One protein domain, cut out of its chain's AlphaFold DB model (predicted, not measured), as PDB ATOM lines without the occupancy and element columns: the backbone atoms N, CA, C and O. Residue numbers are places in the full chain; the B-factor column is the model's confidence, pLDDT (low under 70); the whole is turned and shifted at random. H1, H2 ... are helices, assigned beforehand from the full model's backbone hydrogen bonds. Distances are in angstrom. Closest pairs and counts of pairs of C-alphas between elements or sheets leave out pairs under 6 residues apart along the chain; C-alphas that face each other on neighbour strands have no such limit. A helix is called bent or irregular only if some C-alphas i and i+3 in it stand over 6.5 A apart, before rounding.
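Overview. This is residues 520 to 609 of the 609 residues of the protein "Putative Indolepyruvate ferredoxin oxidoreductase,gamma subunit" of Candidatus Nitrosocaldus cavascurensis (UniProt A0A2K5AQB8). What shape does the printed part make? It is an up-and-down bundle of four helices, each running against the one before, with H2 and H3 between long H1 and short H4. Residues 520 to 525, of which 522 to 525 belong to H1, stick out beyond the body. What is it made of? The 90 printed residues hold H1, H2, H3 and H4 in that order and no named strand, and the class is all helix. How large is it? It is compact, with a radius of gyration of the C-alphas of 13.3 A, and elongated, spanning 42 by 24 by 22 A.

Along the chain. Where does the first helix run? H1, residues 522 to 548, starts at C-alpha 522 (177.149, 226.602, 292.276) and is 37.9 A long. It is neither bent nor irregular, but only just: C-alphas 536 and 539 are 6.3 A apart. Which helices follow? H2 is residues 555 to 570, 22.4 A; H3 is residues 575 to 590, 22.7 A; H4 is residues 594 to 604, 15.9 A, ending at C-alpha 604 (170.540, 251.872, 282.178).

Arrangement. How do the hubs H2 and H3 stand? They form a helical hairpin at a shallow tilt of 27 degrees; H3 touches H2 with residues 575 to 582 alone, and the closest C-alphas, of Ala 564 and Val 578, are 5.8 A apart. Where is H1? Its residues 534 to 546 alone touch H2, opposite ways, closest at the C-alphas of Gly 542 and Thr 557, 4.0 A. It also touches H3, the same way at 7 degrees, a shallow tilt, closest at the C-alphas of Ile 530 and Lys 575, 5.8 A. Where is H4? H3 touches it with residues 585 to 589 alone, closest at the C-alphas of Leu 585 and Ile 597, 5.8 A; H1 and H4 are apart. Are the backbones in order? Every O i to N i+4 pair is within hydrogen-bond range in H2, H3 and H4, and 21 of 23 in H1.

Size, cuts and confidence. How far does it reach? The two C-alphas farthest apart, of Phe 520 and Gly 592, are 43.2 A apart. Are there cuts or long links? The printed part has no cut and no long link. Where is confidence low? Residues 520 to 523, 552, 567 to 574 and 602 to 609 have pLDDT under 70.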
ATOM      1  N   PHE A 520     178.880 229.944 297.846       57.06
ATOM      2  CA  PHE A 520     179.348 228.558 297.942       57.06
ATOM      3  C   PHE A 520     178.966 227.765 296.687       57.06
ATOM      4  O   PHE A 520     177.922 228.031 296.086       57.06
ATOM      5  N   ALA A 521     179.793 226.779 296.321       61.03
ATOM      6  CA  ALA A 521     179.540 225.828 295.232       61.03
ATOM      7  C   ALA A 521     178.992 226.501 293.950       61.03
ATOM      8  O   ALA A 521     179.610 227.438 293.439       61.03
ATOM      9  N   HIS A 522     177.803 226.095 293.487       60.62
ATOM     10  CA  HIS A 522     177.149 226.602 292.276       60.62
ATOM     11  C   HIS A 522     176.955 228.129 292.249       60.62
ATOM     12  O   HIS A 522     177.006 228.728 291.178       60.62
ATOM     13  N   VAL A 523     176.775 228.789 293.402       65.56
ATOM     14  CA  VAL A 523     176.648 230.258 293.463       65.56
ATOM     15  C   VAL A 523     177.971 230.918 293.086       65.56
ATOM     16  O   VAL A 523     177.992 231.876 292.315       65.56
ATOM     17  N   ARG A 524     179.089 230.373 293.581       72.19
ATOM     18  CA  ARG A 524     180.430 230.855 293.235       72.19
ATOM     19  C   ARG A 524     180.762 230.558 291.780       72.19
ATOM     20  O   ARG A 524     181.237 231.455 291.091       72.19
ATOM     21  N   ALA A 525     180.475 229.342 291.317       72.94
ATOM     22  CA  ALA A 525     180.686 228.946 289.927       72.94
ATOM     23  C   ALA A 525     179.920 229.865 288.964       72.94
ATOM     24  O   ALA A 525     180.506 230.392 288.022       72.94
ATOM     25  N   ARG A 526     178.648 230.159 289.265       75.12
ATOM     26  CA  ARG A 526     177.831 231.122 288.515       75.12
ATOM     27  C   ARG A 526     178.453 232.518 288.497       75.12
ATOM     28  O   ARG A 526     178.517 233.141 287.448       75.12
ATOM     29  N   ASN A 527     178.916 233.019 289.641       77.94
ATOM     30  CA  ASN A 527     179.493 234.364 289.722       77.94
ATOM     31  C   ASN A 527     180.832 234.478 288.971       77.94
ATOM     32  O   ASN A 527     181.111 235.525 288.387       77.94
ATOM     33  N   ILE A 528     181.633 233.407 288.954       81.94
ATOM     34  CA  ILE A 528     182.845 233.305 288.127       81.94
ATOM     35  C   ILE A 528     182.479 233.271 286.636       81.94
ATOM     36  O   ILE A 528     183.095 233.977 285.846       81.94
ATOM     37  N   ASP A 529     181.457 232.510 286.248       82.62
ATOM     38  CA  ASP A 529     180.997 232.448 284.856       82.62
ATOM     39  C   ASP A 529     180.477 233.808 284.353       82.62
ATOM     40  O   ASP A 529     180.792 234.239 283.241       82.62
ATOM     41  N   ILE A 530     179.745 234.536 285.200       82.00
ATOM     42  CA  ILE A 530     179.322 235.911 284.908       82.00
ATOM     43  C   ILE A 530     180.545 236.824 284.767       82.00
ATOM     44  O   ILE A 530     180.612 237.578 283.802       82.00
ATOM     45  N   PHE A 531     181.529 236.740 285.670       85.88
ATOM     46  CA  PHE A 531     182.766 237.522 285.559       85.88
ATOM     47  C   PHE A 531     183.484 237.278 284.227       85.88
ATOM     48  O   PHE A 531     183.795 238.235 283.521       85.88
ATOM     49  N   ASN A 532     183.703 236.011 283.869       86.94
ATOM     50  CA  ASN A 532     184.362 235.655 282.615       86.94
ATOM     51  C   ASN A 532     183.574 236.205 281.423       86.94
ATOM     52  O   ASN A 532     184.159 236.781 280.516       86.94
ATOM     53  N   THR A 533     182.240 236.135 281.469       84.38
ATOM     54  CA  THR A 533     181.384 236.723 280.431       84.38
ATOM     55  C   THR A 533     181.548 238.241 280.348       84.38
ATOM     56  O   THR A 533     181.661 238.784 279.256       84.38
ATOM     57  N   LEU A 534     181.595 238.954 281.476       85.06
ATOM     58  CA  LEU A 534     181.817 240.402 281.470       85.06
ATOM     59  C   LEU A 534     183.159 240.757 280.826       85.06
ATOM     60  O   LEU A 534     183.226 241.632 279.969       85.06
ATOM     61  N   VAL A 535     184.227 240.055 281.189       85.19
ATOM     62  CA  VAL A 535     185.562 240.339 280.654       85.19
ATOM     63  C   VAL A 535     185.670 239.938 279.177       85.19
ATOM     64  O   VAL A 535     186.044 240.749 278.335       85.19
ATOM     65  N   GLU A 536     185.312 238.707 278.828       83.00
ATOM     66  CA  GLU A 536     185.508 238.171 277.474       83.00
ATOM     67  C   GLU A 536     184.501 238.722 276.455       83.00
ATOM     68  O   GLU A 536     184.773 238.720 275.247       83.00
ATOM     69  N   TYR A 537     183.338 239.184 276.925       82.50
ATOM     70  CA  TYR A 537     182.252 239.673 276.079       82.50
ATOM     71  C   TYR A 537     182.069 241.184 276.150       82.50
ATOM     72  O   TYR A 537     182.152 241.847 275.120       82.50
ATOM     73  N   VAL A 538     181.826 241.737 277.345       82.25
ATOM     74  CA  VAL A 538     181.516 243.170 277.505       82.25
ATOM     75  C   VAL A 538     182.757 244.007 277.237       82.25
ATOM     76  O   VAL A 538     182.701 244.928 276.427       82.25
ATOM     77  N   VAL A 539     183.878 243.676 277.884       85.31
ATOM     78  CA  VAL A 539     185.109 244.463 277.741       85.31
ATOM     79  C   VAL A 539     185.659 244.341 276.326       85.31
ATOM     80  O   VAL A 539     185.924 245.359 275.700       85.31
ATOM     81  N   ARG A 540     185.745 243.127 275.768       86.44
ATOM     82  CA  ARG A 540     186.247 242.931 274.400       86.44
ATOM     83  C   ARG A 540     185.422 243.672 273.342       86.44
ATOM     84  O   ARG A 540     185.995 244.427 272.566       86.44
ATOM     85  N   LYS A 541     184.094 243.496 273.325       85.00
ATOM     86  CA  LYS A 541     183.232 244.202 272.359       85.00
ATOM     87  C   LYS A 541     183.246 245.714 272.581       85.00
ATOM     88  O   LYS A 541     183.195 246.458 271.613       85.00
ATOM     89  N   GLY A 542     183.315 246.158 273.837       83.56
ATOM     90  CA  GLY A 542     183.449 247.574 274.165       83.56
ATOM     91  C   GLY A 542     184.720 248.181 273.574       83.56
ATOM     92  O   GLY A 542     184.635 249.217 272.922       83.56
ATOM     93  N   LEU A 543     185.865 247.509 273.749       86.56
ATOM     94  CA  LEU A 543     187.153 247.975 273.229       86.56
ATOM     95  C   LEU A 543     187.131 248.061 271.699       86.56
ATOM     96  O   LEU A 543     187.517 249.085 271.152       86.56
ATOM     97  N   GLU A 544     186.576 247.054 271.014       85.69
ATOM     98  CA  GLU A 544     186.397 247.088 269.553       85.69
ATOM     99  C   GLU A 544     185.567 248.302 269.088       85.69
ATOM    100  O   GLU A 544     185.878 248.921 268.069       85.69
ATOM    101  N   MET A 545     184.505 248.645 269.826       82.06
ATOM    102  CA  MET A 545     183.655 249.799 269.518       82.06
ATOM    103  C   MET A 545     184.380 251.125 269.761       82.06
ATOM    104  O   MET A 545     184.252 252.041 268.949       82.06
ATOM    105  N   ASP A 546     185.125 251.240 270.864       83.31
ATOM    106  CA  ASP A 546     185.904 252.438 271.188       83.31
ATOM    107  C   ASP A 546     187.051 252.655 270.179       83.31
ATOM    108  O   ASP A 546     187.213 253.777 269.693       83.31
ATOM    109  N   ASP A 547     187.766 251.593 269.786       84.38
ATOM    110  CA  ASP A 547     188.840 251.630 268.781       84.38
ATOM    111  C   ASP A 547     188.320 252.106 267.419       84.38
ATOM    112  O   ASP A 547     188.891 253.004 266.794       84.38
ATOM    113  N   ALA A 548     187.196 251.547 266.962       81.06
ATOM    114  CA  ALA A 548     186.589 251.906 265.683       81.06
ATOM    115  C   ALA A 548     186.048 253.343 265.646       81.06
ATOM    116  O   ALA A 548     185.982 253.957 264.581       81.06
ATOM    117  N   LEU A 549     185.655 253.881 266.801       77.94
ATOM    118  CA  LEU A 549     185.181 255.257 266.955       77.94
ATOM    119  C   LEU A 549     186.294 256.238 267.342       77.94
ATOM    120  O   LEU A 549     186.011 257.416 267.556       77.94
ATOM    121  N   ALA A 550     187.545 255.768 267.415       77.38
ATOM    122  CA  ALA A 550     188.716 256.533 267.836       77.38
ATOM    123  C   ALA A 550     188.556 257.213 269.215       77.38
ATOM    124  O   ALA A 550     189.140 258.269 269.471       77.38
ATOM    125  N   TYR A 551     187.779 256.614 270.125       72.94
ATOM    126  CA  TYR A 551     187.648 257.085 271.503       72.94
ATOM    127  C   TYR A 551     188.799 256.557 272.359       72.94
ATOM    128  O   TYR A 551     188.726 255.475 272.935       72.94
ATOM    129  N   THR A 552     189.835 257.373 272.541       63.00
ATOM    130  CA  THR A 552     191.013 257.016 273.356       63.00
ATOM    131  C   THR A 552     190.721 256.871 274.856       63.00
ATOM    132  O   THR A 552     191.523 256.304 275.589       63.00
ATOM    133  N   ASP A 553     189.571 257.372 275.319       70.19
ATOM    134  CA  ASP A 553     189.125 257.305 276.717       70.19
ATOM    135  C   ASP A 553     188.301 256.043 277.039       70.19
ATOM    136  O   ASP A 553     187.766 255.949 278.143       70.19
ATOM    137  N   HIS A 554     188.098 255.120 276.096       80.06
ATOM    138  CA  HIS A 554     187.313 253.887 276.283       80.06
ATOM    139  C   HIS A 554     185.927 254.101 276.936       80.06
ATOM    140  O   HIS A 554     185.524 253.409 277.886       80.06
ATOM    141  N   ARG A 555     185.209 255.145 276.501       76.75
ATOM    142  CA  ARG A 555     183.961 255.593 277.143       76.75
ATOM    143  C   ARG A 555     182.855 254.561 276.996       76.75
ATOM    144  O   ARG A 555     182.132 254.321 277.964       76.75
ATOM    145  N   ILE A 556     182.735 253.941 275.825       79.50
ATOM    146  CA  ILE A 556     181.697 252.949 275.544       79.50
ATOM    147  C   ILE A 556     181.964 251.688 276.359       79.50
ATOM    148  O   ILE A 556     181.032 251.149 276.959       79.50
ATOM    149  N   THR A 557     183.222 251.264 276.473       83.06
ATOM    150  CA  THR A 557     183.630 250.114 277.290       83.06
ATOM    151  C   THR A 557     183.276 250.325 278.756       83.06
ATOM    152  O   THR A 557     182.575 249.504 279.352       83.06
ATOM    153  N   LYS A 558     183.694 251.455 279.344       83.12
ATOM    154  CA  LYS A 558     183.402 251.782 280.750       83.12
ATOM    155  C   LYS A 558     181.901 251.908 280.994       83.12
ATOM    156  O   LYS A 558     181.387 251.389 281.987       83.12
ATOM    157  N   ALA A 559     181.179 252.544 280.076       78.75
ATOM    158  CA  ALA A 559     179.738 252.708 280.178       78.75
ATOM    159  C   ALA A 559     178.980 251.371 280.107       78.75
ATOM    160  O   ALA A 559     178.070 251.130 280.907       78.75
ATOM    161  N   SER A 560     179.380 250.500 279.182       81.62
ATOM    162  CA  SER A 560     178.800 249.168 278.993       81.62
ATOM    163  C   SER A 560     179.085 248.265 280.186       81.62
ATOM    164  O   SER A 560     178.182 247.579 280.660       81.62
ATOM    165  N   LEU A 561     180.302 248.327 280.739       82.56
ATOM    166  CA  LEU A 561     180.664 247.590 281.945       82.56
ATOM    167  C   LEU A 561     179.824 248.032 283.155       82.56
ATOM    168  O   LEU A 561     179.291 247.172 283.852       82.56
ATOM    169  N   ARG A 562     179.612 249.342 283.372       81.06
ATOM    170  CA  ARG A 562     178.715 249.839 284.444       81.06
ATOM    171  C   ARG A 562     177.278 249.365 284.263       81.06
ATOM    172  O   ARG A 562     176.669 248.892 285.218       81.06
ATOM    173  N   ALA A 563     176.741 249.470 283.050       75.19
ATOM    174  CA  ALA A 563     175.381 249.029 282.758       75.19
ATOM    175  C   ALA A 563     175.219 247.513 282.976       75.19
ATOM    176  O   ALA A 563     174.242 247.077 283.582       75.19
ATOM    177  N   ALA A 564     176.202 246.717 282.548       77.06
ATOM    178  CA  ALA A 564     176.219 245.277 282.772       77.06
ATOM    179  C   ALA A 564     176.293 244.926 284.267       77.06
ATOM    180  O   ALA A 564     175.559 244.053 284.724       77.06
ATOM    181  N   MET A 565     177.119 245.638 285.043       75.06
ATOM    182  CA  MET A 565     177.192 245.470 286.497       75.06
ATOM    183  C   MET A 565     175.853 245.787 287.176       75.06
ATOM    184  O   MET A 565     175.395 244.987 287.989       75.06
ATOM    185  N   ASN A 566     175.192 246.886 286.797       71.62
ATOM    186  CA  ASN A 566     173.890 247.275 287.350       71.62
ATOM    187  C   ASN A 566     172.806 246.213 287.105       71.62
ATOM    188  O   ASN A 566     172.060 245.889 288.030       71.62
ATOM    189  N   LEU A 567     172.753 245.642 285.896       69.44
ATOM    190  CA  LEU A 567     171.798 244.582 285.535       69.44
ATOM    191  C   LEU A 567     171.955 243.335 286.414       69.44
ATOM    192  O   LEU A 567     170.969 242.728 286.822       69.44
ATOM    193  N   ILE A 568     173.196 242.974 286.743       67.44
ATOM    194  CA  ILE A 568     173.487 241.819 287.601       67.44
ATOM    195  C   ILE A 568     173.050 242.086 289.052       67.44
ATOM    196  O   ILE A 568     172.630 241.160 289.746       67.44
ATOM    197  N   THR A 569     173.148 243.333 289.526       59.69
ATOM    198  CA  THR A 569     172.910 243.682 290.936       59.69
ATOM    199  C   THR A 569     171.481 244.087 291.282       59.69
ATOM    200  O   THR A 569     171.060 243.813 292.402       59.69
ATOM    201  N   LEU A 570     170.753 244.747 290.377       46.81
ATOM    202  CA  LEU A 570     169.433 245.322 290.676       46.81
ATOM    203  C   LEU A 570     168.289 244.330 290.447       46.81
ATOM    204  O   LEU A 570     167.387 244.248 291.275       46.81
ATOM    205  N   ASP A 571     168.359 243.534 289.380       41.28
ATOM    206  CA  ASP A 571     167.211 242.733 288.940       41.28
ATOM    207  C   ASP A 571     167.379 241.224 289.207       41.28
ATOM    208  O   ASP A 571     166.499 240.421 288.899       41.28
ATOM    209  N   GLY A 572     168.523 240.800 289.766       47.34
ATOM    210  CA  GLY A 572     168.871 239.376 289.898       47.34
ATOM    211  C   GLY A 572     168.957 238.654 288.544       47.34
ATOM    212  O   GLY A 572     168.854 237.427 288.471       47.34
ATOM    213  N   GLU A 573     169.109 239.422 287.464       53.50
ATOM    214  CA  GLU A 573     168.992 238.966 286.090       53.50
ATOM    215  C   GLU A 573     170.260 238.241 285.613       53.50
ATOM    216  O   GLU A 573     171.391 238.658 285.861       53.50
ATOM    217  N   GLY A 574     170.060 237.100 284.947       62.75
ATOM    218  CA  GLY A 574     171.130 236.180 284.560       62.75
ATOM    219  C   GLY A 574     172.027 236.659 283.411       62.75
ATOM    220  O   GLY A 574     171.689 237.568 282.653       62.75
ATOM    221  N   LYS A 575     173.159 235.954 283.255       72.44
ATOM    222  CA  LYS A 575     174.180 236.086 282.194       72.44
ATOM    223  C   LYS A 575     173.605 236.366 280.797       72.44
ATOM    224  O   LYS A 575     174.109 237.238 280.093       72.44
ATOM    225  N   ASP A 576     172.524 235.690 280.420       78.50
ATOM    226  CA  ASP A 576     171.921 235.789 279.084       78.50
ATOM    227  C   ASP A 576     171.394 237.190 278.752       78.50
ATOM    228  O   ASP A 576     171.457 237.626 277.603       78.50
ATOM    229  N   LYS A 577     170.906 237.940 279.747       74.50
ATOM    230  CA  LYS A 577     170.423 239.308 279.526       74.50
ATOM    231  C   LYS A 577     171.562 240.307 279.368       74.50
ATOM    232  O   LYS A 577     171.416 241.254 278.598       74.50
ATOM    233  N   VAL A 578     172.699 240.076 280.030       77.31
ATOM    234  CA  VAL A 578     173.927 240.856 279.808       77.31
ATOM    235  C   VAL A 578     174.449 240.619 278.392       77.31
ATOM    236  O   VAL A 578     174.768 241.579 277.694       77.31
ATOM    237  N   ILE A 579     174.466 239.362 277.938       82.81
ATOM    238  CA  ILE A 579     174.843 239.007 276.562       82.81
ATOM    239  C   ILE A 579     173.901 239.689 275.566       82.81
ATOM    240  O   ILE A 579     174.368 240.411 274.689       82.81
ATOM    241  N   LYS A 580     172.582 239.546 275.751       84.75
ATOM    242  CA  LYS A 580     171.575 240.162 274.880       84.75
ATOM    243  C   LYS A 580     171.706 241.684 274.827       84.75
ATOM    244  O   LYS A 580     171.642 242.265 273.752       84.75
ATOM    245  N   PHE A 581     171.913 242.325 275.974       83.31
ATOM    246  CA  PHE A 581     172.142 243.764 276.047       83.31
ATOM    247  C   PHE A 581     173.373 244.183 275.236       83.31
ATOM    248  O   PHE A 581     173.297 245.124 274.449       83.31
ATOM    249  N   MET A 582     174.486 243.462 275.376       83.81
ATOM    250  CA  MET A 582     175.687 243.741 274.590       83.81
ATOM    251  C   MET A 582     175.505 243.467 273.101       83.81
ATOM    252  O   MET A 582     176.068 244.191 272.286       83.81
ATOM    253  N   ASP A 583     174.727 242.455 272.727       86.69
ATOM    254  CA  ASP A 583     174.412 242.173 271.325       86.69
ATOM    255  C   ASP A 583     173.581 243.273 270.693       86.69
ATOM    256  O   ASP A 583     173.904 243.716 269.596       86.69
ATOM    257  N   GLU A 584     172.575 243.773 271.407       85.56
ATOM    258  CA  GLU A 584     171.794 244.926 270.968       85.56
ATOM    259  C   GLU A 584     172.693 246.154 270.745       85.56
ATOM    260  O   GLU A 584     172.606 246.784 269.692       85.56
ATOM    261  N   LEU A 585     173.599 246.468 271.681       82.94
ATOM    262  CA  LEU A 585     174.542 247.582 271.516       82.94
ATOM    263  C   LEU A 585     175.489 247.377 270.326       82.94
ATOM    264  O   LEU A 585     175.753 248.316 269.578       82.94
ATOM    265  N   TYR A 586     175.988 246.157 270.141       83.75
ATOM    266  CA  TYR A 586     176.935 245.835 269.078       83.75
ATOM    267  C   TYR A 586     176.278 245.815 267.688       83.75
ATOM    268  O   TYR A 586     176.906 246.203 266.705       83.75
ATOM    269  N   THR A 587     175.005 245.418 267.590       87.75
ATOM    270  CA  THR A 587     174.216 245.543 266.353       87.75
ATOM    271  C   THR A 587     174.003 247.009 265.995       87.75
ATOM    272  O   THR A 587     174.340 247.408 264.886       87.75
ATOM    273  N   LEU A 588     173.571 247.841 266.951       83.75
ATOM    274  CA  LEU A 588     173.428 249.288 266.732       83.75
ATOM    275  C   LEU A 588     174.744 249.942 266.290       83.75
ATOM    276  O   LEU A 588     174.738 250.868 265.483       83.75
ATOM    277  N   PHE A 589     175.876 249.455 266.802       84.25
ATOM    278  CA  PHE A 589     177.202 249.898 266.385       84.25
ATOM    279  C   PHE A 589     177.516 249.532 264.930       84.25
ATOM    280  O   PHE A 589     177.978 250.394 264.183       84.25
ATOM    281  N   LYS A 590     177.222 248.296 264.505       84.69
ATOM    282  CA  LYS A 590     177.381 247.871 263.103       84.69
ATOM    283  C   LYS A 590     176.474 248.638 262.144       84.69
ATOM    284  O   LYS A 590     176.889 248.917 261.024       84.69
ATOM    285  N   ASP A 591     175.283 249.007 262.603       86.06
ATOM    286  CA  ASP A 591     174.301 249.765 261.825       86.06
ATOM    287  C   ASP A 591     174.607 251.279 261.788       86.06
ATOM    288  O   ASP A 591     173.892 252.045 261.142       86.06
ATOM    289  N   GLY A 592     175.667 251.737 262.470       80.81
ATOM    290  CA  GLY A 592     176.067 253.149 262.525       80.81
ATOM    291  C   GLY A 592     175.156 254.035 263.387       80.81
ATOM    292  O   GLY A 592     175.232 255.262 263.326       80.81
ATOM    293  N   GLU A 593     174.287 253.449 264.216       83.50
ATOM    294  CA  GLU A 593     173.280 254.163 265.011       83.50
ATOM    295  C   GLU A 593     173.817 254.635 266.377       83.50
ATOM    296  O   GLU A 593     173.237 254.373 267.437       83.50
ATOM    297  N   TYR A 594     174.925 255.381 266.376       78.06
ATOM    298  CA  TYR A 594     175.665 255.742 267.594       78.06
ATOM    299  C   TYR A 594     174.826 256.494 268.641       78.06
ATOM    300  O   TYR A 594     174.934 256.225 269.836       78.06
ATOM    301  N   ASN A 595     173.908 257.368 268.217       76.50
ATOM    302  CA  ASN A 595     173.012 258.092 269.131       76.50
ATOM    303  C   ASN A 595     172.103 257.152 269.944       76.50
ATOM    304  O   ASN A 595     171.783 257.439 271.100       76.50
ATOM    305  N   LYS A 596     171.704 256.005 269.375       79.94
ATOM    306  CA  LYS A 596     170.862 255.024 270.076       79.94
ATOM    307  C   LYS A 596     171.655 254.221 271.106       79.94
ATOM    308  O   LYS A 596     171.094 253.868 272.142       79.94
ATOM    309  N   ILE A 597     172.949 253.995 270.870       77.69
ATOM    310  CA  ILE A 597     173.866 253.370 271.837       77.69
ATOM    311  C   ILE A 597     173.946 254.234 273.099       77.69
ATOM    312  O   ILE A 597     173.709 253.737 274.201       77.69
ATOM    313  N   TYR A 598     174.180 255.541 272.942       73.75
ATOM    314  CA  TYR A 598     174.233 256.477 274.068       73.75
ATOM    315  C   TYR A 598     172.910 256.552 274.830       73.75
ATOM    316  O   TYR A 598     172.912 256.461 276.055       73.75
ATOM    317  N   ALA A 599     171.775 256.633 274.129       74.44
ATOM    318  CA  ALA A 599     170.461 256.634 274.770       74.44
ATOM    319  C   ALA A 599     170.213 255.353 275.588       74.44
ATOM    320  O   ALA A 599     169.685 255.413 276.697       74.44
ATOM    321  N   ARG A 600     170.624 254.185 275.076       75.81
ATOM    322  CA  ARG A 600     170.487 252.900 275.779       75.81
ATOM    323  C   ARG A 600     171.392 252.791 277.000       75.81
ATOM    324  O   ARG A 600     170.943 252.280 278.027       75.81
ATOM    325  N   LEU A 601     172.629 253.270 276.901       73.19
ATOM    326  CA  LEU A 601     173.556 253.324 278.029       73.19
ATOM    327  C   LEU A 601     173.051 254.292 279.105       73.19
ATOM    328  O   LEU A 601     173.014 253.917 280.272       73.19
ATOM    329  N   ALA A 602     172.567 255.473 278.716       66.75
ATOM    330  CA  ALA A 602     172.012 256.472 279.630       66.75
ATOM    331  C   ALA A 602     170.738 255.986 280.341       66.75
ATOM    332  O   ALA A 602     170.589 256.202 281.536       66.75
ATOM    333  N   MET A 603     169.841 255.264 279.655       63.97
ATOM    334  CA  MET A 603     168.648 254.684 280.297       63.97
ATOM    335  C   MET A 603     168.977 253.629 281.364       63.97
ATOM    336  O   MET A 603     168.153 253.379 282.239       63.97
ATOM    337  N   ARG A 604     170.138 252.967 281.273       66.62
ATOM    338  CA  ARG A 604     170.540 251.872 282.178       66.62
ATOM    339  C   ARG A 604     171.631 252.262 283.178       66.62
ATOM    340  O   ARG A 604     171.933 251.499 284.097       66.62
ATOM    341  N   GLN A 605     172.208 253.449 283.026       52.59
ATOM    342  CA  GLN A 605     173.029 254.099 284.036       52.59
ATOM    343  C   GLN A 605     172.130 255.001 284.877       52.59
ATOM    344  O   GLN A 605     171.752 256.090 284.461       52.59
ATOM    345  N   LEU A 606     171.775 254.560 286.083       42.84
ATOM    346  CA  LEU A 606     171.365 255.514 287.107       42.84
ATOM    347  C   LEU A 606     172.581 256.416 287.412       42.84
ATOM    348  O   LEU A 606     173.647 255.901 287.739       42.84
ATOM    349  N   VAL A 607     172.341 257.733 287.323       31.03
ATOM    350  CA  VAL A 607     173.158 258.943 287.607       31.03
ATOM    351  C   VAL A 607     174.114 259.469 286.502       31.03
ATOM    352  O   VAL A 607     174.782 258.686 285.836       31.03
ATOM    353  N   PRO A 608     174.272 260.809 286.386       31.80
ATOM    354  CA  PRO A 608     173.492 261.762 285.587       31.80
ATOM    355  C   PRO A 608     174.282 262.271 284.356       31.80
ATOM    356  O   PRO A 608     175.482 262.027 284.244       31.80
ATOM    357  N   LEU A 609     173.592 262.975 283.449       30.38
ATOM    358  CA  LEU A 609     174.194 263.725 282.332       30.38
ATOM    359  C   LEU A 609     175.290 264.698 282.785       30.38
ATOM    360  O   LEU A 609     175.070 265.377 283.816       30.38
TER     361      LEU A 609